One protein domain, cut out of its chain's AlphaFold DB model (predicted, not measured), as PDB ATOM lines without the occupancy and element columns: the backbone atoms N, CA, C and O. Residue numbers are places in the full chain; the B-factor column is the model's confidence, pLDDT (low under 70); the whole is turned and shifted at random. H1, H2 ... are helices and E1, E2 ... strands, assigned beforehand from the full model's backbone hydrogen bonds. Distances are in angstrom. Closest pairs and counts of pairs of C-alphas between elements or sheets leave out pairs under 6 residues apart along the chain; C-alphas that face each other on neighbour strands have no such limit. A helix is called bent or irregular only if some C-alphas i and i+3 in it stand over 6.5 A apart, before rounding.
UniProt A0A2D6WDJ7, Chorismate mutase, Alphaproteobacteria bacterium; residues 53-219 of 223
ATOM      1  N   ARG A  53     205.234 228.274 371.610       79.62
ATOM      2  CA  ARG A  53     206.468 229.072 371.596       79.62
ATOM      3  C   ARG A  53     207.419 228.539 372.678       79.62
ATOM      4  O   ARG A  53     207.302 228.949 373.832       79.62
ATOM      5  N   PRO A  54     208.353 227.633 372.347       75.81
ATOM      6  CA  PRO A  54     209.136 226.934 373.365       75.81
ATOM      7  C   PRO A  54     210.020 227.876 374.203       75.81
ATOM      8  O   PRO A  54     210.088 227.726 375.421       75.81
ATOM      9  N   ALA A  55     210.622 228.901 373.587       72.06
ATOM     10  CA  ALA A  55     211.438 229.890 374.298       72.06
ATOM     11  C   ALA A  55     210.630 230.678 375.341       72.06
ATOM     12  O   ALA A  55     211.078 230.860 376.475       72.06
ATOM     13  N   ARG A  56     209.396 231.072 374.997       77.06
ATOM     14  CA  ARG A  56     208.487 231.786 375.903       77.06
ATOM     15  C   ARG A  56     208.128 230.963 377.137       77.06
ATOM     16  O   ARG A  56     208.047 231.523 378.235       77.06
ATOM     17  N   GLU A  57     207.886 229.666 376.958       83.50
ATOM     18  CA  GLU A  57     207.576 228.757 378.062       83.50
ATOM     19  C   GLU A  57     208.784 228.497 378.952       83.50
ATOM     20  O   GLU A  57     208.660 228.540 380.174       83.50
ATOM     21  N   ALA A  58     209.957 228.284 378.361       75.19
ATOM     22  CA  ALA A  58     211.178 228.073 379.121       75.19
ATOM     23  C   ALA A  58     211.578 229.308 379.926       75.19
ATOM     24  O   ALA A  58     211.928 229.183 381.097       75.19
ATOM     25  N   LEU A  59     211.446 230.505 379.347       73.50
ATOM     26  CA  LEU A  59     211.660 231.757 380.068       73.50
ATOM     27  C   LEU A  59     210.668 231.915 381.225       73.50
ATOM     28  O   LEU A  59     211.060 232.333 382.311       73.50
ATOM     29  N   LEU A  60     209.391 231.580 381.011       82.06
ATOM     30  CA  LEU A  60     208.394 231.590 382.080       82.06
ATOM     31  C   LEU A  60     208.800 230.635 383.206       82.06
ATOM     32  O   LEU A  60     208.858 231.058 384.355       82.06
ATOM     33  N   MET A  61     209.106 229.380 382.874       83.19
ATOM     34  CA  MET A  61     209.493 228.367 383.854       83.19
ATOM     35  C   MET A  61     210.744 228.792 384.628       83.19
ATOM     36  O   MET A  61     210.769 228.721 385.851       83.19
ATOM     37  N   HIS A  62     211.751 229.317 383.931       77.19
ATOM     38  CA  HIS A  62     212.964 229.835 384.551       77.19
ATOM     39  C   HIS A  62     212.666 230.971 385.538       77.19
ATOM     40  O   HIS A  62     213.118 230.915 386.678       77.19
ATOM     41  N   LYS A  63     211.857 231.963 385.139       79.69
ATOM     42  CA  LYS A  63     211.464 233.077 386.016       79.69
ATOM     43  C   LYS A  63     210.732 232.600 387.269       79.69
ATOM     44  O   LYS A  63     211.001 233.112 388.345       79.69
ATOM     45  N   LEU A  64     209.843 231.619 387.141       85.75
ATOM     46  CA  LEU A  64     209.110 231.057 388.278       85.75
ATOM     47  C   LEU A  64     210.036 230.317 389.242       85.75
ATOM     48  O   LEU A  64     209.940 230.498 390.448       85.75
ATOM     49  N   LEU A  65     210.971 229.528 388.711       82.81
ATOM     50  CA  LEU A  65     211.935 228.783 389.520       82.81
ATOM     51  C   LEU A  65     212.961 229.683 390.228       82.81
ATOM     52  O   LEU A  65     213.553 229.250 391.210       82.81
ATOM     53  N   LEU A  66     213.172 230.914 389.753       82.75
ATOM     54  CA  LEU A  66     213.985 231.924 390.442       82.75
ATOM     55  C   LEU A  66     213.239 232.625 391.588       82.75
ATOM     56  O   LEU A  66     213.878 233.272 392.410       82.75
ATOM     57  N   GLN A  67     211.907 232.544 391.622       86.69
ATOM     58  CA  GLN A  67     211.070 233.211 392.626       86.69
ATOM     59  C   GLN A  67     210.750 232.327 393.834       86.69
ATOM     60  O   GLN A  67     210.148 232.810 394.788       86.69
ATOM     61  N   ILE A  68     211.108 231.045 393.784       86.25
ATOM     62  CA  ILE A  68     210.870 230.103 394.876       86.25
ATOM     63  C   ILE A  68     212.124 229.942 395.735       86.25
ATOM     64  O   ILE A  68     213.235 229.821 395.216       86.25
ATOM     65  N   ASP A  69     211.926 229.904 397.049       83.94
ATOM     66  CA  ASP A  69     212.991 229.621 398.009       83.94
ATOM     67  C   ASP A  69     213.372 228.131 397.990       83.94
ATOM     68  O   ASP A  69     212.618 227.279 397.515       83.94
ATOM     69  N   ASN A  70     214.544 227.797 398.540       77.88
ATOM     70  CA  ASN A  70     215.054 226.418 398.565       77.88
ATOM     71  C   ASN A  70     214.155 225.433 399.334       77.88
ATOM     72  O   ASN A  70     214.243 224.232 399.089       77.88
ATOM     73  N   ASP A  71     213.294 225.936 400.220       84.25
ATOM     74  CA  ASP A  71     212.360 225.126 401.006       84.25
ATOM     75  C   ASP A  71     211.086 224.757 400.224       84.25
ATOM     76  O   ASP A  71     210.287 223.942 400.688       84.25
ATOM     77  N   PHE A  72     210.877 225.330 399.031       88.88
ATOM     78  CA  PHE A  72     209.740 225.006 398.173       88.88
ATOM     79  C   PHE A  72     210.086 223.892 397.176       88.88
ATOM     80  O   PHE A  72     211.093 223.939 396.464       88.88
ATOM     81  N   GLU A  73     209.206 222.897 397.060       90.31
ATOM     82  CA  GLU A  73     209.386 221.782 396.133       90.31
ATOM     83  C   GLU A  73     209.269 222.253 394.670       90.31
ATOM     84  O   GLU A  73     208.182 222.513 394.150       90.31
ATOM     85  N   LYS A  74     210.411 222.347 393.978       87.12
ATOM     86  CA  LYS A  74     210.502 222.810 392.578       87.12
ATOM     87  C   LYS A  74     209.597 222.022 391.628       87.12
ATOM     88  O   LYS A  74     209.026 222.601 390.703       87.12
ATOM     89  N   ASP A  75     209.429 220.727 391.884       87.81
ATOM     90  CA  ASP A  75     208.590 219.835 391.082       87.81
ATOM     91  C   ASP A  75     207.117 220.257 391.076       87.81
ATOM     92  O   ASP A  75     206.444 220.095 390.054       87.81
ATOM     93  N   VAL A  76     206.622 220.872 392.157       92.38
ATOM     94  CA  VAL A  76     205.259 221.418 392.210       92.38
ATOM     95  C   VAL A  76     205.095 222.536 391.181       92.38
ATOM     96  O   VAL A  76     204.125 222.531 390.419       92.38
ATOM     97  N   VAL A  77     206.067 223.454 391.087       91.44
ATOM     98  CA  VAL A  77     206.060 224.524 390.074       91.44
ATOM     99  C   VAL A  77     206.135 223.934 388.671       91.44
ATOM    100  O   VAL A  77     205.329 224.266 387.802       91.44
ATOM    101  N   ILE A  78     207.068 223.015 388.434       87.88
ATOM    102  CA  ILE A  78     207.264 222.439 387.100       87.88
ATOM    103  C   ILE A  78     205.983 221.749 386.621       87.88
ATOM    104  O   ILE A  78     205.502 222.040 385.523       87.88
ATOM    105  N   ARG A  79     205.384 220.887 387.452       92.00
ATOM    106  CA  ARG A  79     204.192 220.107 387.088       92.00
ATOM    107  C   ARG A  79     202.953 220.983 386.923       92.00
ATOM    108  O   ARG A  79     202.249 220.844 385.923       92.00
ATOM    109  N   LEU A  80     202.706 221.914 387.846       94.38
ATOM    110  CA  LEU A  80     201.530 222.785 387.780       94.38
ATOM    111  C   LEU A  80     201.575 223.691 386.545       94.38
ATOM    112  O   LEU A  80     200.597 223.787 385.800       94.38
ATOM    113  N   TRP A  81     202.717 224.325 386.278       94.50
ATOM    114  CA  TRP A  81     202.832 225.192 385.110       94.50
ATOM    115  C   TRP A  81     202.872 224.406 383.805       94.50
ATOM    116  O   TRP A  81     202.297 224.877 382.822       94.50
ATOM    117  N   ARG A  82     203.455 223.199 383.779       94.38
ATOM    118  CA  ARG A  82     203.398 222.331 382.596       94.38
ATOM    119  C   ARG A  82     201.955 221.988 382.223       94.38
ATOM    120  O   ARG A  82     201.599 222.145 381.053       94.38
ATOM    121  N   LEU A  83     201.128 221.645 383.215       95.94
ATOM    122  CA  LEU A  83     199.698 221.368 383.058       95.94
ATOM    123  C   LEU A  83     198.937 222.587 382.506       95.94
ATOM    124  O   LEU A  83     198.211 222.479 381.518       95.94
ATOM    125  N   LEU A  84     199.136 223.769 383.103       95.56
ATOM    126  CA  LEU A  84     198.477 225.012 382.673       95.56
ATOM    127  C   LEU A  84     198.867 225.426 381.249       95.56
ATOM    128  O   LEU A  84     198.036 225.933 380.489       95.56
ATOM    129  N   LEU A  85     200.135 225.239 380.887       93.94
ATOM    130  CA  LEU A  85     200.644 225.542 379.554       93.94
ATOM    131  C   LEU A  85     200.131 224.538 378.512       93.94
ATOM    132  O   LEU A  85     199.642 224.963 377.470       93.94
ATOM    133  N   ALA A  86     200.151 223.234 378.805       95.12
ATOM    134  CA  ALA A  86     199.598 222.213 377.912       95.12
ATOM    135  C   ALA A  86     198.091 222.427 377.670       95.12
ATOM    136  O   ALA A  86     197.640 222.427 376.526       95.12
ATOM    137  N   SER A  87     197.325 222.739 378.722       95.31
ATOM    138  CA  SER A  87     195.904 223.097 378.599       95.31
ATOM    139  C   SER A  87     195.686 224.346 377.736       95.31
ATOM    140  O   SER A  87     194.755 224.397 376.935       95.31
ATOM    141  N   SER A  88     196.561 225.349 377.862       94.19
ATOM    142  CA  SER A  88     196.512 226.568 377.043       94.19
ATOM    143  C   SER A  88     196.731 226.270 375.557       94.19
ATOM    144  O   SER A  88     195.971 226.750 374.719       94.19
ATOM    145  N   VAL A  89     197.736 225.450 375.236       93.25
ATOM    146  CA  VAL A  89     198.017 225.015 373.861       93.25
ATOM    147  C   VAL A  89     196.836 224.228 373.298       93.25
ATOM    148  O   VAL A  89     196.376 224.542 372.204       93.25
ATOM    149  N   HIS A  90     196.289 223.279 374.063       95.06
ATOM    150  CA  HIS A  90     195.137 222.480 373.645       95.06
ATOM    151  C   HIS A  90     193.892 223.337 373.368       95.06
ATOM    152  O   HIS A  90     193.215 223.138 372.365       95.06
ATOM    153  N   ARG A  91     193.600 224.344 374.202       92.56
ATOM    154  CA  ARG A  91     192.465 225.259 373.966       92.56
ATOM    155  C   ARG A  91     192.603 226.052 372.667       92.56
ATOM    156  O   ARG A  91     191.607 226.254 371.983       92.56
ATOM    157  N   GLN A  92     193.816 226.485 372.331       90.38
ATOM    158  CA  GLN A  92     194.094 227.226 371.095       90.38
ATOM    159  C   GLN A  92     194.171 226.303 369.867       90.38
ATOM    160  O   GLN A  92     193.816 226.709 368.763       90.38
ATOM    161  N   LYS A  93     194.634 225.060 370.045       91.69
ATOM    162  CA  LYS A  93     194.734 224.040 368.997       91.69
ATOM    163  C   LYS A  93     194.460 222.647 369.583       91.69
ATOM    164  O   LYS A  93     195.394 221.990 370.037       91.69
ATOM    165  N   PRO A  94     193.204 222.160 369.534       93.88
ATOM    166  CA  PRO A  94     192.828 220.889 370.162       93.88
ATOM    167  C   PRO A  94     193.586 219.670 369.628       93.88
ATOM    168  O   PRO A  94     193.886 218.758 370.388       93.88
ATOM    169  N   LYS A  95     193.941 219.692 368.337       94.62
ATOM    170  CA  LYS A  95     194.718 218.645 367.653       94.62
ATOM    171  C   LYS A  95     196.216 218.953 367.610       94.62
ATOM    172  O   LYS A  95     196.872 218.708 366.605       94.62
ATOM    173  N   PHE A  96     196.740 219.623 368.636       94.62
ATOM    174  CA  PHE A  96     198.176 219.854 368.733       94.62
ATOM    175  C   PHE A  96     198.864 218.520 369.022       94.62
ATOM    176  O   PHE A  96     198.645 217.923 370.078       94.62
ATOM    177  N   LYS A  97     199.692 218.082 368.079       96.38
ATOM    178  CA  LYS A  97     200.341 216.787 368.035       96.38
ATOM    179  C   LYS A  97     201.848 216.916 368.222       96.38
ATOM    180  O   LYS A  97     202.545 217.683 367.552       96.38
ATOM    181  N   ILE A  98     202.341 216.118 369.158       95.81
ATOM    182  CA  ILE A  98     203.751 215.921 369.471       95.81
ATOM    183  C   ILE A  98     204.180 214.587 368.869       95.81
ATOM    184  O   ILE A  98     203.540 213.566 369.095       95.81
ATOM    185  N   ILE A  99     205.285 214.558 368.142       96.56
ATOM    186  CA  ILE A  99     205.936 213.294 367.775       96.56
ATOM    187  C   ILE A  99     207.239 213.154 368.550       96.56
ATOM    188  O   ILE A  99     207.916 214.144 368.807       96.56
ATOM    189  N   SER A 100     207.629 211.952 368.943       95.81
ATOM    190  CA  SER A 100     208.886 211.756 369.673       95.81
ATOM    191  C   SER A 100     209.612 210.513 369.209       95.81
ATOM    192  O   SER A 100     208.985 209.504 368.904       95.81
ATOM    193  N   LEU A 101     210.941 210.585 369.138       95.19
ATOM    194  CA  LEU A 101     211.744 209.394 368.876       95.19
ATOM    195  C   LEU A 101     211.607 208.417 370.053       95.19
ATOM    196  O   LEU A 101     211.607 208.853 371.208       95.19
ATOM    197  N   ARG A 102     211.544 207.116 369.755       94.25
ATOM    198  CA  ARG A 102     211.552 206.035 370.754       94.25
ATOM    199  C   ARG A 102     212.591 206.262 371.862       94.25
ATOM    200  O   ARG A 102     213.709 206.716 371.599       94.25
ATOM    201  N   GLY A 103     212.234 205.912 373.094       91.62
ATOM    202  CA  GLY A 103     213.024 206.161 374.305       91.62
ATOM    203  C   GLY A 103     212.716 207.489 375.008       91.62
ATOM    204  O   GLY A 103     213.295 207.765 376.058       91.62
ATOM    205  N   LEU A 104     211.821 208.315 374.452       92.25
ATOM    206  CA  LEU A 104     211.357 209.576 375.048       92.25
ATOM    207  C   LEU A 104     209.898 209.507 375.524       92.25
ATOM    208  O   LEU A 104     209.267 210.544 375.737       92.25
ATOM    209  N   GLU A 105     209.339 208.311 375.705       92.25
ATOM    210  CA  GLU A 105     207.920 208.090 376.001       92.25
ATOM    211  C   GLU A 105     207.504 208.806 377.285       92.25
ATOM    212  O   GLU A 105     206.545 209.576 377.287       92.25
ATOM    213  N   LYS A 106     208.274 208.611 378.363       91.44
ATOM    214  CA  LYS A 106     208.002 209.231 379.664       91.44
ATOM    215  C   LYS A 106     208.021 210.758 379.571       91.44
ATOM    216  O   LYS A 106     207.072 211.403 380.005       91.44
ATOM    217  N   PHE A 107     209.063 211.321 378.959       90.62
ATOM    218  CA  PHE A 107     209.183 212.767 378.764       90.62
ATOM    219  C   PHE A 107     208.000 213.315 377.958       90.62
ATOM    220  O   PHE A 107     207.409 214.333 378.309       90.62
ATOM    221  N   THR A 108     207.613 212.609 376.895       93.38
ATOM    222  CA  THR A 108     206.500 212.996 376.021       93.38
ATOM    223  C   THR A 108     205.168 212.966 376.762       93.38
ATOM    224  O   THR A 108     204.370 213.899 376.653       93.38
ATOM    225  N   GLN A 109     204.940 211.932 377.572       93.44
ATOM    226  CA  GLN A 109     203.747 211.809 378.400       93.44
ATOM    227  C   GLN A 109     203.673 212.928 379.449       93.44
ATOM    228  O   GLN A 109     202.647 213.596 379.569       93.44
ATOM    229  N   GLU A 110     204.766 213.193 380.164       91.81
ATOM    230  CA  GLU A 110     204.829 214.261 381.167       91.81
ATOM    231  C   GLU A 110     204.636 215.643 380.528       91.81
ATOM    232  O   GLU A 110     203.828 216.448 381.002       91.81
ATOM    233  N   PHE A 111     205.302 215.900 379.400       92.19
ATOM    234  CA  PHE A 111     205.187 217.166 378.687       92.19
ATOM    235  C   PHE A 111     203.773 217.401 378.150       92.19
ATOM    236  O   PHE A 111     203.234 218.501 378.289       92.19
ATOM    237  N   SER A 112     203.168 216.375 377.542       94.56
ATOM    238  CA  SER A 112     201.812 216.463 376.988       94.56
ATOM    239  C   SER A 112     200.756 216.682 378.069       94.56
ATOM    240  O   SER A 112     199.699 217.247 377.779       94.56
ATOM    241  N   SER A 113     201.038 216.251 379.307       95.12
ATOM    242  CA  SER A 113     200.153 216.382 380.468       95.12
ATOM    243  C   SER A 113     198.720 215.904 380.185       95.12
ATOM    244  O   SER A 113     197.761 216.473 380.702       95.12
ATOM    245  N   ASN A 114     198.574 214.890 379.324       93.69
ATOM    246  CA  ASN A 114     197.302 214.348 378.823       93.69
ATOM    247  C   ASN A 114     196.381 215.355 378.099       93.69
ATOM    248  O   ASN A 114     195.225 215.040 377.831       93.69
ATOM    249  N   PHE A 115     196.875 216.549 377.764       94.81
ATOM    250  CA  PHE A 115     196.152 217.537 376.961       94.81
ATOM    251  C   PHE A 115     196.537 217.487 375.483       94.81
ATOM    252  O   PHE A 115     195.725 217.828 374.627       94.81
ATOM    253  N   LEU A 116     197.783 217.123 375.182       96.69
ATOM    254  CA  LEU A 116     198.332 217.181 373.829       96.69
ATOM    255  C   LEU A 116     198.390 215.780 373.220       96.69
ATOM    256  O   LEU A 116     198.829 214.829 373.875       96.69
ATOM    257  N   GLU A 117     197.959 215.663 371.964       97.56
ATOM    258  CA  GLU A 117     198.092 214.421 371.208       97.56
ATOM    259  C   GLU A 117     199.580 214.094 371.068       97.56
ATOM    260  O   GLU A 117     200.407 214.990 370.871       97.56
ATOM    261  N   HIS A 118     199.944 212.820 371.187       97.06
ATOM    262  CA  HIS A 118     201.325 212.414 370.992       97.06
ATOM    263  C   HIS A 118     201.459 211.046 370.331       97.06
ATOM    264  O   HIS A 118     200.629 210.160 370.520       97.06
ATOM    265  N   GLU A 119     202.522 210.886 369.548       96.56
ATOM    266  CA  GLU A 119     202.827 209.678 368.782       96.56
ATOM    267  C   GLU A 119     204.328 209.355 368.876       96.56
ATOM    268  O   GLU A 119     205.174 210.239 368.734       96.56
ATOM    269  N   GLN A 120     204.668 208.083 369.094       97.00
ATOM    270  CA  GLN A 120     206.059 207.627 369.052       97.00
ATOM    271  C   GLN A 120     206.480 207.306 367.617       97.00
ATOM    272  O   GLN A 120     205.724 206.723 366.844       97.00
ATOM    273  N   CYS A 121     207.708 207.675 367.270       96.94
ATOM    274  CA  CYS A 121     208.356 207.372 366.003       96.94
ATOM    275  C   CYS A 121     209.525 206.414 366.237       96.94
ATOM    276  O   CYS A 121     210.367 206.642 367.110       96.94
ATOM    277  N   GLU A 122     209.615 205.376 365.410       94.88
ATOM    278  CA  GLU A 122     210.658 204.353 365.532       94.88
ATOM    279  C   GLU A 122     212.025 204.850 365.055       94.88
ATOM    280  O   GLU A 122     213.060 204.487 365.624       94.88
ATOM    281  N   THR A 123     212.044 205.689 364.013       94.94
ATOM    282  CA  THR A 123     213.283 206.119 363.359       94.94
ATOM    283  C   THR A 123     213.380 207.629 363.176       94.94
ATOM    284  O   THR A 123     212.385 208.357 363.138       94.94
ATOM    285  N   GLU A 124     214.606 208.117 362.976       91.62
ATOM    286  CA  GLU A 124     214.856 209.511 362.613       91.62
ATOM    287  C   GLU A 124     214.144 209.916 361.315       91.62
ATOM    288  O   GLU A 124     213.684 211.051 361.183       91.62
ATOM    289  N   LYS A 125     214.038 208.983 360.357       92.31
ATOM    290  CA  LYS A 125     213.373 209.217 359.068       92.31
ATOM    291  C   LYS A 125     211.883 209.493 359.246       92.31
ATOM    292  O   LYS A 125     211.357 210.357 358.549       92.31
ATOM    293  N   ASP A 126     211.233 208.813 360.188       94.62
ATOM    294  CA  ASP A 126     209.808 209.005 360.475       94.62
ATOM    295  C   ASP A 126     209.548 210.399 361.052       94.62
ATOM    296  O   ASP A 126     208.653 211.101 360.580       94.62
ATOM    297  N   ILE A 127     210.393 210.841 361.996       92.81
ATOM    298  CA  ILE A 127     210.345 212.200 362.557       92.81
ATOM    299  C   ILE A 127     210.503 213.243 361.449       92.81
ATOM    300  O   ILE A 127     209.689 214.160 361.342       92.81
ATOM    301  N   ILE A 128     211.533 213.101 360.607       88.44
ATOM    302  CA  ILE A 128     211.792 214.028 359.498       88.44
ATOM    303  C   ILE A 128     210.584 214.080 358.562       88.44
ATOM    304  O   ILE A 128     210.112 215.169 358.244       88.44
ATOM    305  N   LYS A 129     210.072 212.920 358.135       91.44
ATOM    306  CA  LYS A 129     208.941 212.826 357.210       91.44
ATOM    307  C   LYS A 129     207.701 213.519 357.777       91.44
ATOM    308  O   LYS A 129     207.173 214.422 357.135       91.44
ATOM    309  N   LYS A 130     207.285 213.153 358.993       92.81
ATOM    310  CA  LYS A 130     206.093 213.711 359.653       92.81
ATOM    311  C   LYS A 130     206.213 215.207 359.891       92.81
ATOM    312  O   LYS A 130     205.265 215.945 359.636       92.81
ATOM    313  N   LEU A 131     207.395 215.671 360.309       86.69
ATOM    314  CA  LEU A 131     207.665 217.098 360.385       86.69
ATOM    315  C   LEU A 131     207.492 217.727 359.009       86.69
ATOM    316  O   LEU A 131     206.676 218.630 358.898       86.69
ATOM    317  N   LEU A 132     208.197 217.273 357.964       83.69
ATOM    318  CA  LEU A 132     208.149 217.846 356.608       83.69
ATOM    319  C   LEU A 132     206.726 217.913 356.030       83.69
ATOM    320  O   LEU A 132     206.374 218.955 355.476       83.69
ATOM    321  N   GLU A 133     205.913 216.883 356.251       89.44
ATOM    322  CA  GLU A 133     204.507 216.777 355.831       89.44
ATOM    323  C   GLU A 133     203.532 217.597 356.705       89.44
ATOM    324  O   GLU A 133     202.363 217.727 356.357       89.44
ATOM    325  N   ASN A 134     204.013 218.216 357.792       86.38
ATOM    326  CA  ASN A 134     203.215 218.932 358.797       86.38
ATOM    327  C   ASN A 134     202.164 218.037 359.497       86.38
ATOM    328  O   ASN A 134     201.102 218.522 359.877       86.38
ATOM    329  N   ASP A 135     202.474 216.749 359.697       91.44
ATOM    330  CA  ASP A 135     201.672 215.788 360.485       91.44
ATOM    331  C   ASP A 135     201.881 215.953 362.008       91.44
ATOM    332  O   ASP A 135     201.317 215.220 362.814       91.44
ATOM    333  N   ALA A 136     202.718 216.902 362.429       92.94
ATOM    334  CA  ALA A 136     202.912 217.264 363.828       92.94
ATOM    335  C   ALA A 136     203.390 218.713 363.960       92.94
ATOM    336  O   ALA A 136     204.077 219.249 363.083       92.94
ATOM    337  N   GLU A 137     203.068 219.343 365.087       89.94
ATOM    338  CA  GLU A 137     203.452 220.719 365.396       89.94
ATOM    339  C   GLU A 137     204.872 220.798 365.943       89.94
ATOM    340  O   GLU A 137     205.599 221.748 365.630       89.94
ATOM    341  N   ILE A 138     205.254 219.814 366.762       90.88
ATOM    342  CA  ILE A 138     206.588 219.713 367.351       90.88
ATOM    343  C   ILE A 138     207.083 218.270 367.382       90.88
ATOM    344  O   ILE A 138     206.287 217.331 367.444       90.88
ATOM    345  N   ALA A 139     208.406 218.109 367.406       91.75
ATOM    346  CA  ALA A 139     209.040 216.827 367.665       91.75
ATOM    347  C   ALA A 139     209.975 216.866 368.875       91.75
ATOM    348  O   ALA A 139     210.701 217.841 369.062       91.75
ATOM    349  N   PHE A 140     210.015 215.783 369.649       91.88
ATOM    350  CA  PHE A 140     211.057 215.537 370.640       91.88
ATOM    351  C   PHE A 140     212.117 214.596 370.093       91.88
ATOM    352  O   PHE A 140     211.821 213.541 369.528       91.88
ATOM    353  N   PHE A 141     213.369 214.999 370.266       88.38
ATOM    354  CA  PHE A 141     214.507 214.301 369.699       88.38
ATOM    355  C   PHE A 141     215.715 214.366 370.642       88.38
ATOM    356  O   PHE A 141     215.945 215.421 371.230       88.38
ATOM    357  N   PRO A 142     216.516 213.298 370.799       84.25
ATOM    358  CA  PRO A 142     217.709 213.349 371.640       84.25
ATOM    359  C   PRO A 142     218.702 214.402 371.148       84.25
ATOM    360  O   PRO A 142     219.089 214.408 369.977       84.25
ATOM    361  N   TYR A 143     219.163 215.263 372.052       75.19
ATOM    362  CA  TYR A 143     220.088 216.352 371.743       75.19
ATOM    363  C   TYR A 143     221.336 215.859 370.999       75.19
ATOM    364  O   TYR A 143     221.688 216.372 369.938       75.19
ATOM    365  N   SER A 144     221.941 214.786 371.511       73.06
ATOM    366  CA  SER A 144     223.148 214.161 370.960       73.06
ATOM    367  C   SER A 144     222.987 213.629 369.532       73.06
ATOM    368  O   SER A 144     223.980 213.403 368.844       73.06
ATOM    369  N   GLY A 145     221.754 213.419 369.066       75.19
ATOM    370  CA  GLY A 145     221.476 212.934 367.719       75.19
ATOM    371  C   GLY A 145     221.139 214.033 366.711       75.19
ATOM    372  O   GLY A 145     220.969 213.711 365.536       75.19
ATOM    373  N   LEU A 146     220.979 215.296 367.127       73.69
ATOM    374  CA  LEU A 146     220.437 216.353 366.260       73.69
ATOM    375  C   LEU A 146     221.238 216.554 364.970       73.69
ATOM    376  O   LEU A 146     220.653 216.797 363.913       73.69
ATOM    377  N   SER A 147     222.563 216.405 365.031       68.19
ATOM    378  CA  SER A 147     223.449 216.516 363.865       68.19
ATOM    379  C   SER A 147     223.104 215.521 362.750       68.19
ATOM    380  O   SER A 147     223.298 215.833 361.576       68.19
ATOM    381  N   LYS A 148     222.522 214.361 363.088       70.88
ATOM    382  CA  LYS A 148     222.118 213.323 362.125       70.88
ATOM    383  C   LYS A 148     220.917 213.742 361.281       70.88
ATOM    384  O   LYS A 148     220.832 213.401 360.103       70.88
ATOM    385  N   ILE A 149     219.977 214.469 361.882       74.25
ATOM    386  CA  ILE A 149     218.721 214.851 361.223       74.25
ATOM    387  C   ILE A 149     218.752 216.267 360.675       74.25
ATOM    388  O   ILE A 149     217.985 216.570 359.766       74.25
ATOM    389  N   GLY A 150     219.657 217.108 361.186       67.62
ATOM    390  CA  GLY A 150     219.713 218.530 360.890       67.62
ATOM    391  C   GLY A 150     219.572 218.831 359.400       67.62
ATOM    392  O   GLY A 150     218.676 219.583 359.031       67.62
ATOM    393  N   MET A 151     220.379 218.182 358.545       65.94
ATOM    394  CA  MET A 151     220.398 218.396 357.083       65.94
ATOM    395  C   MET A 151     219.116 218.048 356.330       65.94
ATOM    396  O   MET A 151     218.945 218.448 355.183       65.94
ATOM    397  N   HIS A 152     218.185 217.370 356.988       72.44
ATOM    398  CA  HIS A 152     216.950 216.897 356.383       72.44
ATOM    399  C   HIS A 152     215.716 217.685 356.846       72.44
ATOM    400  O   HIS A 152     214.636 217.506 356.294       72.44
ATOM    401  N   LEU A 153     215.854 218.582 357.832       70.12
ATOM    402  CA  LEU A 153     214.727 219.321 358.413       70.12
ATOM    403  C   LEU A 153     214.259 220.514 357.561       70.12
ATOM    404  O   LEU A 153     213.185 221.059 357.810       70.12
ATOM    405  N   GLY A 154     215.020 220.910 356.538       62.62
ATOM    406  CA  GLY A 154     214.650 221.976 355.602       62.62
ATOM    407  C   GLY A 154     214.919 223.408 356.096       62.62
ATOM    408  O   GLY A 154     215.292 223.653 357.238       62.62
ATOM    409  N   LYS A 155     214.732 224.387 355.196       54.88
ATOM    410  CA  LYS A 155     215.216 225.783 355.338       54.88
ATOM    411  C   LYS A 155     214.448 226.675 356.332       54.88
ATOM    412  O   LYS A 155     214.843 227.817 356.532       54.88
ATOM    413  N   LYS A 156     213.341 226.201 356.913       56.53
ATOM    414  CA  LYS A 156     212.464 226.976 357.819       56.53
ATOM    415  C   LYS A 156     212.129 226.218 359.108       56.53
ATOM    416  O   LYS A 156     211.052 226.390 359.667       56.53
ATOM    417  N   THR A 157     213.035 225.361 359.566       57.84
ATOM    418  CA  THR A 157     212.833 224.610 360.807       57.84
ATOM    419  C   THR A 157     213.609 225.261 361.939       57.84
ATOM    420  O   THR A 157     214.838 225.312 361.915       57.84
ATOM    421  N   GLY A 158     212.877 225.773 362.927       59.09
ATOM    422  CA  GLY A 158     213.442 226.194 364.197       59.09
ATOM    423  C   GLY A 158     213.754 224.964 365.044       59.09
ATOM    424  O   GLY A 158     212.939 224.052 365.181       59.09
ATOM    425  N   ILE A 159     214.943 224.917 365.628       59.31
ATOM    426  CA  ILE A 159     215.243 223.917 366.648       59.31
ATOM    427  C   ILE A 159     215.343 224.654 367.971       59.31
ATOM    428  O   ILE A 159     216.036 225.655 368.133       59.31
ATOM    429  N   TYR A 160     214.564 224.189 368.927       61.34
ATOM    430  CA  TYR A 160     214.625 224.659 370.284       61.34
ATOM    431  C   TYR A 160     215.358 223.620 371.122       61.34
ATOM    432  O   TYR A 160     215.018 222.439 371.139       61.34
ATOM    433  N   LEU A 161     216.380 224.068 371.836       56.09
ATOM    434  CA  LEU A 161     217.167 223.211 372.705       56.09
ATOM    435  C   LEU A 161     216.724 223.448 374.138       56.09
ATOM    436  O   LEU A 161     216.954 224.525 374.684       56.09
ATOM    437  N   ASN A 162     216.131 222.433 374.762       52.28
ATOM    438  CA  ASN A 162     215.971 222.425 376.206       52.28
ATOM    439  C   ASN A 162     217.199 221.750 376.838       52.28
ATOM    440  O   ASN A 162     217.138 220.603 377.271       52.28
ATOM    441  N   HIS A 163     218.343 222.438 376.840       39.47
ATOM    442  CA  HIS A 163     219.630 221.836 377.221       39.47
ATOM    443  C   HIS A 163     219.682 221.362 378.691       39.47
ATOM    444  O   HIS A 163     220.534 220.553 379.042       39.47
ATOM    445  N   LYS A 164     218.817 221.858 379.587       43.16
ATOM    446  CA  LYS A 164     219.050 221.716 381.036       43.16
ATOM    447  C   LYS A 164     218.236 220.660 381.777       43.16
ATOM    448  O   LYS A 164     218.564 220.441 382.937       43.16
ATOM    449  N   ILE A 165     217.228 220.022 381.174       48.44
ATOM    450  CA  ILE A 165     216.351 219.130 381.959       48.44
ATOM    451  C   ILE A 165     216.456 217.651 381.550       48.44
ATOM    452  O   ILE A 165     216.555 216.839 382.454       48.44
ATOM    453  N   ASP A 166     216.606 217.280 380.264       55.00
ATOM    454  CA  ASP A 166     216.566 215.842 379.888       55.00
ATOM    455  C   ASP A 166     217.400 215.416 378.655       55.00
ATOM    456  O   ASP A 166     217.159 214.356 378.085       55.00
ATOM    457  N   ASN A 167     218.370 216.209 378.174       69.56
ATOM    458  CA  ASN A 167     219.032 215.951 376.874       69.56
ATOM    459  C   ASN A 167     218.032 215.800 375.700       69.56
ATOM    460  O   ASN A 167     218.309 215.100 374.722       69.56
ATOM    461  N   VAL A 168     216.877 216.470 375.772       79.31
ATOM    462  CA  VAL A 168     215.836 216.457 374.734       79.31
ATOM    463  C   VAL A 168     215.785 217.805 374.018       79.31
ATOM    464  O   VAL A 168     215.701 218.872 374.627       79.31
ATOM    465  N   ALA A 169     215.801 217.752 372.693       78.50
ATOM    466  CA  ALA A 169     215.532 218.871 371.812       78.50
ATOM    467  C   ALA A 169     214.057 218.890 371.404       78.50
ATOM    468  O   ALA A 169     213.463 217.848 371.134       78.50
ATOM    469  N   ILE A 170     213.493 220.092 371.318       83.62
ATOM    470  CA  ILE A 170     212.151 220.346 370.800       83.62
ATOM    471  C   ILE A 170     212.303 220.966 369.412       83.62
ATOM    472  O   ILE A 170     212.800 222.077 369.262       83.62
ATOM    473  N   ILE A 171     211.879 220.268 368.372       81.69
ATOM    474  CA  ILE A 171     211.968 220.736 366.989       81.69
ATOM    475  C   ILE A 171     210.621 221.347 366.613       81.69
ATOM    476  O   ILE A 171     209.597 220.681 366.733       81.69
ATOM    477  N   CYS A 172     210.617 222.597 366.146       77.50
ATOM    478  CA  CYS A 172     209.410 223.348 365.801       77.50
ATOM    479  C   CYS A 172     209.582 224.013 364.430       77.50
ATOM    480  O   CYS A 172     210.521 224.771 364.214       77.50
ATOM    481  N   LYS A 173     208.630 223.873 363.509       68.19
ATOM    482  CA  LYS A 173     208.720 224.503 362.172       68.19
ATOM    483  C   LYS A 173     208.443 226.023 362.142       68.19
ATOM    484  O   LYS A 173     208.049 226.567 361.117       68.19
ATOM    485  N   ASN A 174     208.642 226.717 363.262       61.38
ATOM    486  CA  ASN A 174     208.152 228.074 363.485       61.38
ATOM    487  C   ASN A 174     209.278 229.102 363.690       61.38
ATOM    488  O   ASN A 174     210.232 228.850 364.421       61.38
ATOM    489  N   MET A 175     209.120 230.285 363.084       52.28
ATOM    490  CA  MET A 175     209.991 231.466 363.247       52.28
ATOM    491  C   MET A 175     209.757 232.157 364.602       52.28
ATOM    492  O   MET A 175     208.653 232.015 365.113       52.28
ATOM    493  N   PRO A 176     210.715 232.902 365.191       49.97
ATOM    494  CA  PRO A 176     210.519 233.634 366.454       49.97
ATOM    495  C   PRO A 176     209.429 234.721 366.352       49.97
ATOM    496  O   PRO A 176     208.998 235.070 365.255       49.97
ATOM    497  N   GLU A 177     208.923 235.194 367.495       50.75
ATOM    498  CA  GLU A 177     207.808 236.154 367.574       50.75
ATOM    499  C   GLU A 177     208.118 237.515 366.920       50.75
ATOM    500  O   GLU A 177     209.225 238.038 367.032       50.75
ATOM    501  N   GLU A 178     207.115 238.117 366.276       44.94
ATOM    502  CA  GLU A 178     207.246 239.396 365.554       44.94
ATOM    503  C   GLU A 178     207.365 240.619 366.475       44.94
ATOM    504  O   GLU A 178     207.832 241.675 366.057       44.94
ATOM    505  N   THR A 179     206.977 240.481 367.747       41.75
ATOM    506  CA  THR A 179     206.939 241.578 368.727       41.75
ATOM    507  C   THR A 179     208.321 241.993 369.241       41.75
ATOM    508  O   THR A 179     208.432 242.980 369.963       41.75
ATOM    509  N   GLY A 180     209.385 241.245 368.920       40.94
ATOM    510  CA  GLY A 180     210.755 241.515 369.380       40.94
ATOM    511  C   GLY A 180     211.013 241.252 370.874       40.94
ATOM    512  O   GLY A 180     212.167 241.272 371.296       40.94
ATOM    513  N   PHE A 181     209.974 240.967 371.671       35.84
ATOM    514  CA  PHE A 181     210.083 240.588 373.090       35.84
ATOM    515  C   PHE A 181     210.471 239.124 373.294       35.84
ATOM    516  O   PHE A 181     211.007 238.756 374.342       35.84
ATOM    517  N   ASP A 182     210.247 238.292 372.281       40.81
ATOM    518  CA  ASP A 182     210.935 237.018 372.147       40.81
ATOM    519  C   ASP A 182     212.333 237.355 371.612       40.81
ATOM    520  O   ASP A 182     212.570 237.362 370.404       40.81
ATOM    521  N   ILE A 183     213.245 237.755 372.512       35.75
ATOM    522  CA  ILE A 183     214.634 238.123 372.189       35.75
ATOM    523  C   ILE A 183     215.410 236.859 371.807       35.75
ATOM    524  O   ILE A 183     216.386 236.456 372.429       35.75
ATOM    525  N   SER A 184     214.976 236.202 370.749       38.62
ATOM    526  CA  SER A 184     215.761 235.216 370.049       38.62
ATOM    527  C   SER A 184     216.669 236.013 369.098       38.62
ATOM    528  O   SER A 184     216.424 236.111 367.898       38.62
ATOM    529  N   VAL A 185     217.660 236.722 369.657       30.88
ATOM    530  CA  VAL A 185     218.598 237.556 368.886       30.88
ATOM    531  C   VAL A 185     219.694 236.669 368.319       30.88
ATOM    532  O   VAL A 185     220.519 236.096 369.029       30.88
ATOM    533  N   PHE A 186     219.699 236.556 366.994       41.00
ATOM    534  CA  PHE A 186     220.562 235.642 366.269       41.00
ATOM    535  C   PHE A 186     221.611 236.396 365.432       41.00
ATOM    536  O   PHE A 186     221.358 236.691 364.273       41.00
ATOM    537  N   LYS A 187     222.857 236.548 365.919       30.39
ATOM    538  CA  LYS A 187     224.011 236.893 365.051       30.39
ATOM    539  C   LYS A 187     225.194 235.920 365.159       30.39
ATOM    540  O   LYS A 187     225.339 235.244 366.166       30.39
ATOM    541  N   SER A 188     225.910 235.773 364.045       37.69
ATOM    542  CA  SER A 188     227.100 234.942 363.832       37.69
ATOM    543  C   SER A 188     228.357 235.692 364.258       37.69
ATOM    544  O   SER A 188     228.538 236.841 363.851       37.69
ATOM    545  N   SER A 189     229.238 235.011 364.983       28.19
ATOM    546  CA  SER A 189     230.674 235.269 364.908       28.19
ATOM    547  C   SER A 189     231.444 234.064 365.451       28.19
ATOM    548  O   SER A 189     231.574 233.896 366.658       28.19
ATOM    549  N   ASN A 190     231.957 233.276 364.501       39.28
ATOM    550  CA  ASN A 190     233.137 232.411 364.591       39.28
ATOM    551  C   ASN A 190     233.070 231.146 365.467       39.28
ATOM    552  O   ASN A 190     233.755 231.080 366.479       39.28
ATOM    553  N   VAL A 191     232.387 230.095 364.984       34.69
ATOM    554  CA  VAL A 191     232.778 228.685 365.223       34.69
ATOM    555  C   VAL A 191     232.525 227.850 363.956       34.69
ATOM    556  O   VAL A 191     231.575 228.087 363.210       34.69
ATOM    557  N   LEU A 192     233.431 226.906 363.700       37.28
ATOM    558  CA  LEU A 192     233.605 226.076 362.503       37.28
ATOM    559  C   LEU A 192     232.862 224.719 362.574       37.28
ATOM    560  O   LEU A 192     233.370 223.717 362.087       37.28
ATOM    561  N   GLU A 193     231.644 224.673 363.121       45.12
ATOM    562  CA  GLU A 193     230.731 223.523 362.983       45.12
ATOM    563  C   GLU A 193     229.476 223.979 362.232       45.12
ATOM    564  O   GLU A 193     228.580 224.627 362.760       45.12
ATOM    565  N   THR A 194     229.448 223.735 360.923       41.38
ATOM    566  CA  THR A 194     228.626 224.505 359.974       41.38
ATOM    567  C   THR A 194     227.115 224.267 360.025       41.38
ATOM    568  O   THR A 194     226.410 224.918 359.258       41.38
ATOM    569  N   ALA A 195     226.613 223.359 360.867       41.38
ATOM    570  CA  ALA A 195     225.220 222.914 360.815       41.38
ATOM    571  C   ALA A 195     224.369 223.292 362.033       41.38
ATOM    572  O   ALA A 195     223.157 223.306 361.885       41.38
ATOM    573  N   ILE A 196     224.936 223.609 363.202       42.69
ATOM    574  CA  ILE A 196     224.172 223.947 364.416       42.69
ATOM    575  C   ILE A 196     224.686 225.283 364.952       42.69
ATOM    576  O   ILE A 196     225.865 225.441 365.242       42.69
ATOM    577  N   ILE A 197     223.799 226.271 365.050       42.56
ATOM    578  CA  ILE A 197     224.113 227.605 365.555       42.56
ATOM    579  C   ILE A 197     223.654 227.692 367.008       42.56
ATOM    580  O   ILE A 197     222.512 228.078 367.263       42.56
ATOM    581  N   GLU A 198     224.533 227.360 367.948       42.22
ATOM    582  CA  GLU A 198     224.317 227.600 369.379       42.22
ATOM    583  C   GLU A 198     224.431 229.098 369.696       42.22
ATOM    584  O   GLU A 198     225.316 229.780 369.168       42.22
ATOM    585  N   LYS A 199     223.532 229.644 370.532       44.12
ATOM    586  CA  LYS A 199     223.626 231.039 370.999       44.12
ATOM    587  C   LYS A 199     223.363 231.182 372.486       44.12
ATOM    588  O   LYS A 199     222.456 230.522 372.996       44.12
ATOM    589  N   PRO A 200     224.100 232.078 373.167       39.09
ATOM    590  CA  PRO A 200     223.755 232.458 374.523       39.09
ATOM    591  C   PRO A 200     222.339 233.033 374.539       39.09
ATOM    592  O   PRO A 200     222.026 233.927 373.755       39.09
ATOM    593  N   GLY A 201     221.471 232.471 375.379       43.28
ATOM    594  CA  GLY A 201     220.137 233.026 375.596       43.28
ATOM    595  C   GLY A 201     220.167 234.107 376.676       43.28
ATOM    596  O   GLY A 201     221.163 234.811 376.834       43.28
ATOM    597  N   PHE A 202     219.052 234.281 377.384       37.59
ATOM    598  CA  PHE A 202     218.836 235.424 378.272       37.59
ATOM    599  C   PHE A 202     219.889 235.514 379.391       37.59
ATOM    600  O   PHE A 202     220.295 234.502 379.969       37.59
ATOM    601  N   LEU A 203     220.283 236.751 379.717       37.53
ATOM    602  CA  LEU A 203     220.935 237.072 380.985       37.53
ATOM    603  C   LEU A 203     219.884 236.928 382.089       37.53
ATOM    604  O   LEU A 203     218.811 237.529 381.999       37.53
ATOM    605  N   ALA A 204     220.171 236.132 383.115       36.47
ATOM    606  CA  ALA A 204     219.382 236.189 384.336       36.47
ATOM    607  C   ALA A 204     219.598 237.577 384.966       36.47
ATOM    608  O   ALA A 204     220.736 237.968 385.236       36.47
ATOM    609  N   GLU A 205     218.535 238.355 385.176       39.16
ATOM    610  CA  GLU A 205     218.649 239.581 385.969       39.16
ATOM    611  C   GLU A 205     218.914 239.202 387.429       39.16
ATOM    612  O   GLU A 205     217.999 238.842 388.164       39.16
ATOM    613  N   ASN A 206     220.200 239.195 387.790       37.19
ATOM    614  CA  ASN A 206     220.799 239.484 389.097       37.19
ATOM    615  C   ASN A 206     222.229 238.927 389.100       37.19
ATOM    616  O   ASN A 206     222.448 237.765 389.418       37.19
ATOM    617  N   ASN A 207     223.206 239.769 388.746       40.06
ATOM    618  CA  ASN A 207     224.653 239.581 388.955       40.06
ATOM    619  C   ASN A 207     225.326 238.264 388.500       40.06
ATOM    620  O   ASN A 207     226.527 238.098 388.727       40.06
ATOM    621  N   SER A 208     224.639 237.349 387.823       37.69
ATOM    622  CA  SER A 208     225.245 236.141 387.276       37.69
ATOM    623  C   SER A 208     225.702 236.385 385.836       37.69
ATOM    624  O   SER A 208     224.937 236.760 384.953       37.69
ATOM    625  N   LYS A 209     226.988 236.129 385.569       35.84
ATOM    626  CA  LYS A 209     227.543 236.028 384.203       35.84
ATOM    627  C   LYS A 209     227.079 234.750 383.475       35.84
ATOM    628  O   LYS A 209     227.637 234.403 382.436       35.84
ATOM    629  N   GLU A 210     226.111 234.018 384.027       36.34
ATOM    630  CA  GLU A 210     225.618 232.766 383.460       36.34
ATOM    631  C   GLU A 210     224.541 233.044 382.412       36.34
ATOM    632  O   GLU A 210     223.445 233.514 382.712       36.34
ATOM    633  N   LEU A 211     224.866 232.731 381.159       36.88
ATOM    634  CA  LEU A 211     223.927 232.762 380.044       36.88
ATOM    635  C   LEU A 211     223.079 231.486 380.096       36.88
ATOM    636  O   LEU A 211     223.616 230.376 380.132       36.88
ATOM    637  N   VAL A 212     221.752 231.619 380.088       37.56
ATOM    638  CA  VAL A 212     220.859 230.468 379.904       37.56
ATOM    639  C   VAL A 212     220.694 230.265 378.404       37.56
ATOM    640  O   VAL A 212     220.097 231.098 377.740       37.56
ATOM    641  N   TYR A 213     221.243 229.190 377.842       42.56
ATOM    642  CA  TYR A 213     221.144 228.877 376.411       42.56
ATOM    643  C   TYR A 213     219.753 228.289 376.109       42.56
ATOM    644  O   TYR A 213     219.420 227.211 376.598       42.56
ATOM    645  N   ILE A 214     218.925 229.016 375.346       46.00
ATOM    646  CA  ILE A 214     217.489 228.718 375.114       46.00
ATOM    647  C   ILE A 214     217.216 228.372 373.624       46.00
ATOM    648  O   ILE A 214     216.129 228.575 373.095       46.00
ATOM    649  N   GLY A 215     218.203 227.824 372.902       43.44
ATOM    650  CA  GLY A 215     217.984 227.249 371.564       43.44
ATOM    651  C   GLY A 215     219.157 227.348 370.589       43.44
ATOM    652  O   GLY A 215     220.077 228.140 370.782       43.44
ATOM    653  N   ALA A 216     219.100 226.548 369.518       41.97
ATOM    654  CA  ALA A 216     220.049 226.581 368.406       41.97
ATOM    655  C   ALA A 216     219.335 226.370 367.071       41.97
ATOM    656  O   ALA A 216     218.447 225.537 366.975       41.97
ATOM    657  N   TRP A 217     219.750 227.063 366.013       39.53
ATOM    658  CA  TRP A 217     219.194 226.841 364.671       39.53
ATOM    659  C   TRP A 217     220.071 225.904 363.873       39.53
ATOM    660  O   TRP A 217     221.289 226.061 363.868       39.53
ATOM    661  N   VAL A 218     219.454 225.009 363.108       39.25
ATOM    662  CA  VAL A 218     220.184 224.292 362.071       39.25
ATOM    663  C   VAL A 218     220.147 225.114 360.787       39.25
ATOM    664  O   VAL A 218     219.133 225.166 360.096       39.25
ATOM    665  N   ASN A 219     221.246 225.810 360.485       37.12
ATOM    666  CA  ASN A 219     221.421 226.469 359.194       37.12
ATOM    667  C   ASN A 219     222.120 225.495 358.252       37.12
ATOM    668  O   ASN A 219     223.326 225.275 358.336       37.12
TER     669      ASN A 219
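What this domain is: This is residues 53 to 219 of the 223 residues of the protein "Chorismate mutase" of Alphaproteobacteria bacterium (UniProt A0A2D6WDJ7). A strongly twisted sheet of five strands has H4 and H5 over one face and H3 over the other, while H1 and H2 form a helical hairpin that reaches away from the sheet at one end. Beyond the E4 edge, residues 173 to 219 run in wide loops with no named element. The printed part has 167 residues, with five named helices and five named strands in the order H1 H2 E1 H3 E2 H4 E3 H5 E4 E5; the sheet runs E2 E1 E3 E5 E4 and is mixed. The class is mixed, helices and strands, though named elements hold 81 residues, under half of the printed part. The whole is compact, with a radius of gyration of the C-alphas of 16.1 A and spans of 44 by 42 by 31 A.

Where its parts are: Begin with the sheet at C-alpha 97, (200.341, 216.787, 368.035), where E1, residues 97 to 101, starts its 13.6 A. Its companions are E2, residues 117 to 121, E3, residues 138 to 142, E4, residues 158 to 162, and E5, residues 168 to 172, which ends at C-alpha 172, (209.410, 223.348, 365.801). Look next for H3 at residues 105 to 112, H4 at residues 124 to 132, 12.3 A long, and H5 at residues 143 to 150. Find C-alpha 54 at (209.136, 226.934, 373.365); from there H1, residues 54 to 65, runs 16.5 A. H2, residues 74 to 92, is the longest helix at 27.4 A.

How they stand to each other: In the sheet, E2 and E1 are parallel at 24 degrees, with N 98 and O 117 2.8 A apart. E1 and E3 are parallel at 16 degrees, with N 140 and O 99 at 2.8 A. E3 and E5 are antiparallel at 151 degrees, with N 139 and O 171 at 2.9 A. E4 and E5 form a hairpin, antiparallel at 155 degrees, with N 160 and O 170 at 2.8 A. E1, H3 and E2 make a strand-helix-strand unit, two parallel neighbour strands with a helix between; E2, H4, E3 and E3, H5, E4 make split ones, with another strand between the two in the sheet, and the three crossovers are right-handed. With H4 and H5 on the same face and H3 on the opposite face, there are three layers. H3 runs along the strands at a height over the sheet of 8.4 A, and the closest C-alphas of H3 and E1 are those of Thr 108 and Ser 100, 6.9 A apart. H4 runs along the strands at a height of 8.7 A, and the closest C-alphas of H4 and E1 are those of Ile 127 and Ile 99, 6.9 A. H5 lies over E5 at a height of 8.5 A, its closest C-alphas those of Tyr 143 and Val 168, 5.2 A; it is irregular, C-alphas 144 and 147 being 7.5 A apart. H1 only grazes the sheet, with residues 54 to 58. H1 and H2, a helical hairpin, touch at Leu 65 and Lys 74, closest C-alphas 6.9 A, at a shallow tilt of 33 degrees, only just short of steep, opposite ways. H2 is not on the sheet; with residues 82 to 86 alone it only just touches H3, with 3 pairs of C-alphas within 8 A, closest those of Ala 86 and Ser 112, 6.2 A. In H1, H2, H3 and H4 every O i to N i+4 pair is within hydrogen-bond range; H5 has 1 of 4, beside 3 of 5 O i to N i+3 pairs.

The domain as a whole: The two C-alphas farthest apart are those of Asp 71 and Glu 133, 46.6 A. The printed part has no cut, and no link between named elements is long. In the stretch after E5, look for residues 197 to 198 paired antiparallel with residues 216 to 217. The mean pLDDT of the printed part is 71.8; it is under 70 at residue 147, residues 150 to 151, 154 to 167 and 173 to 219.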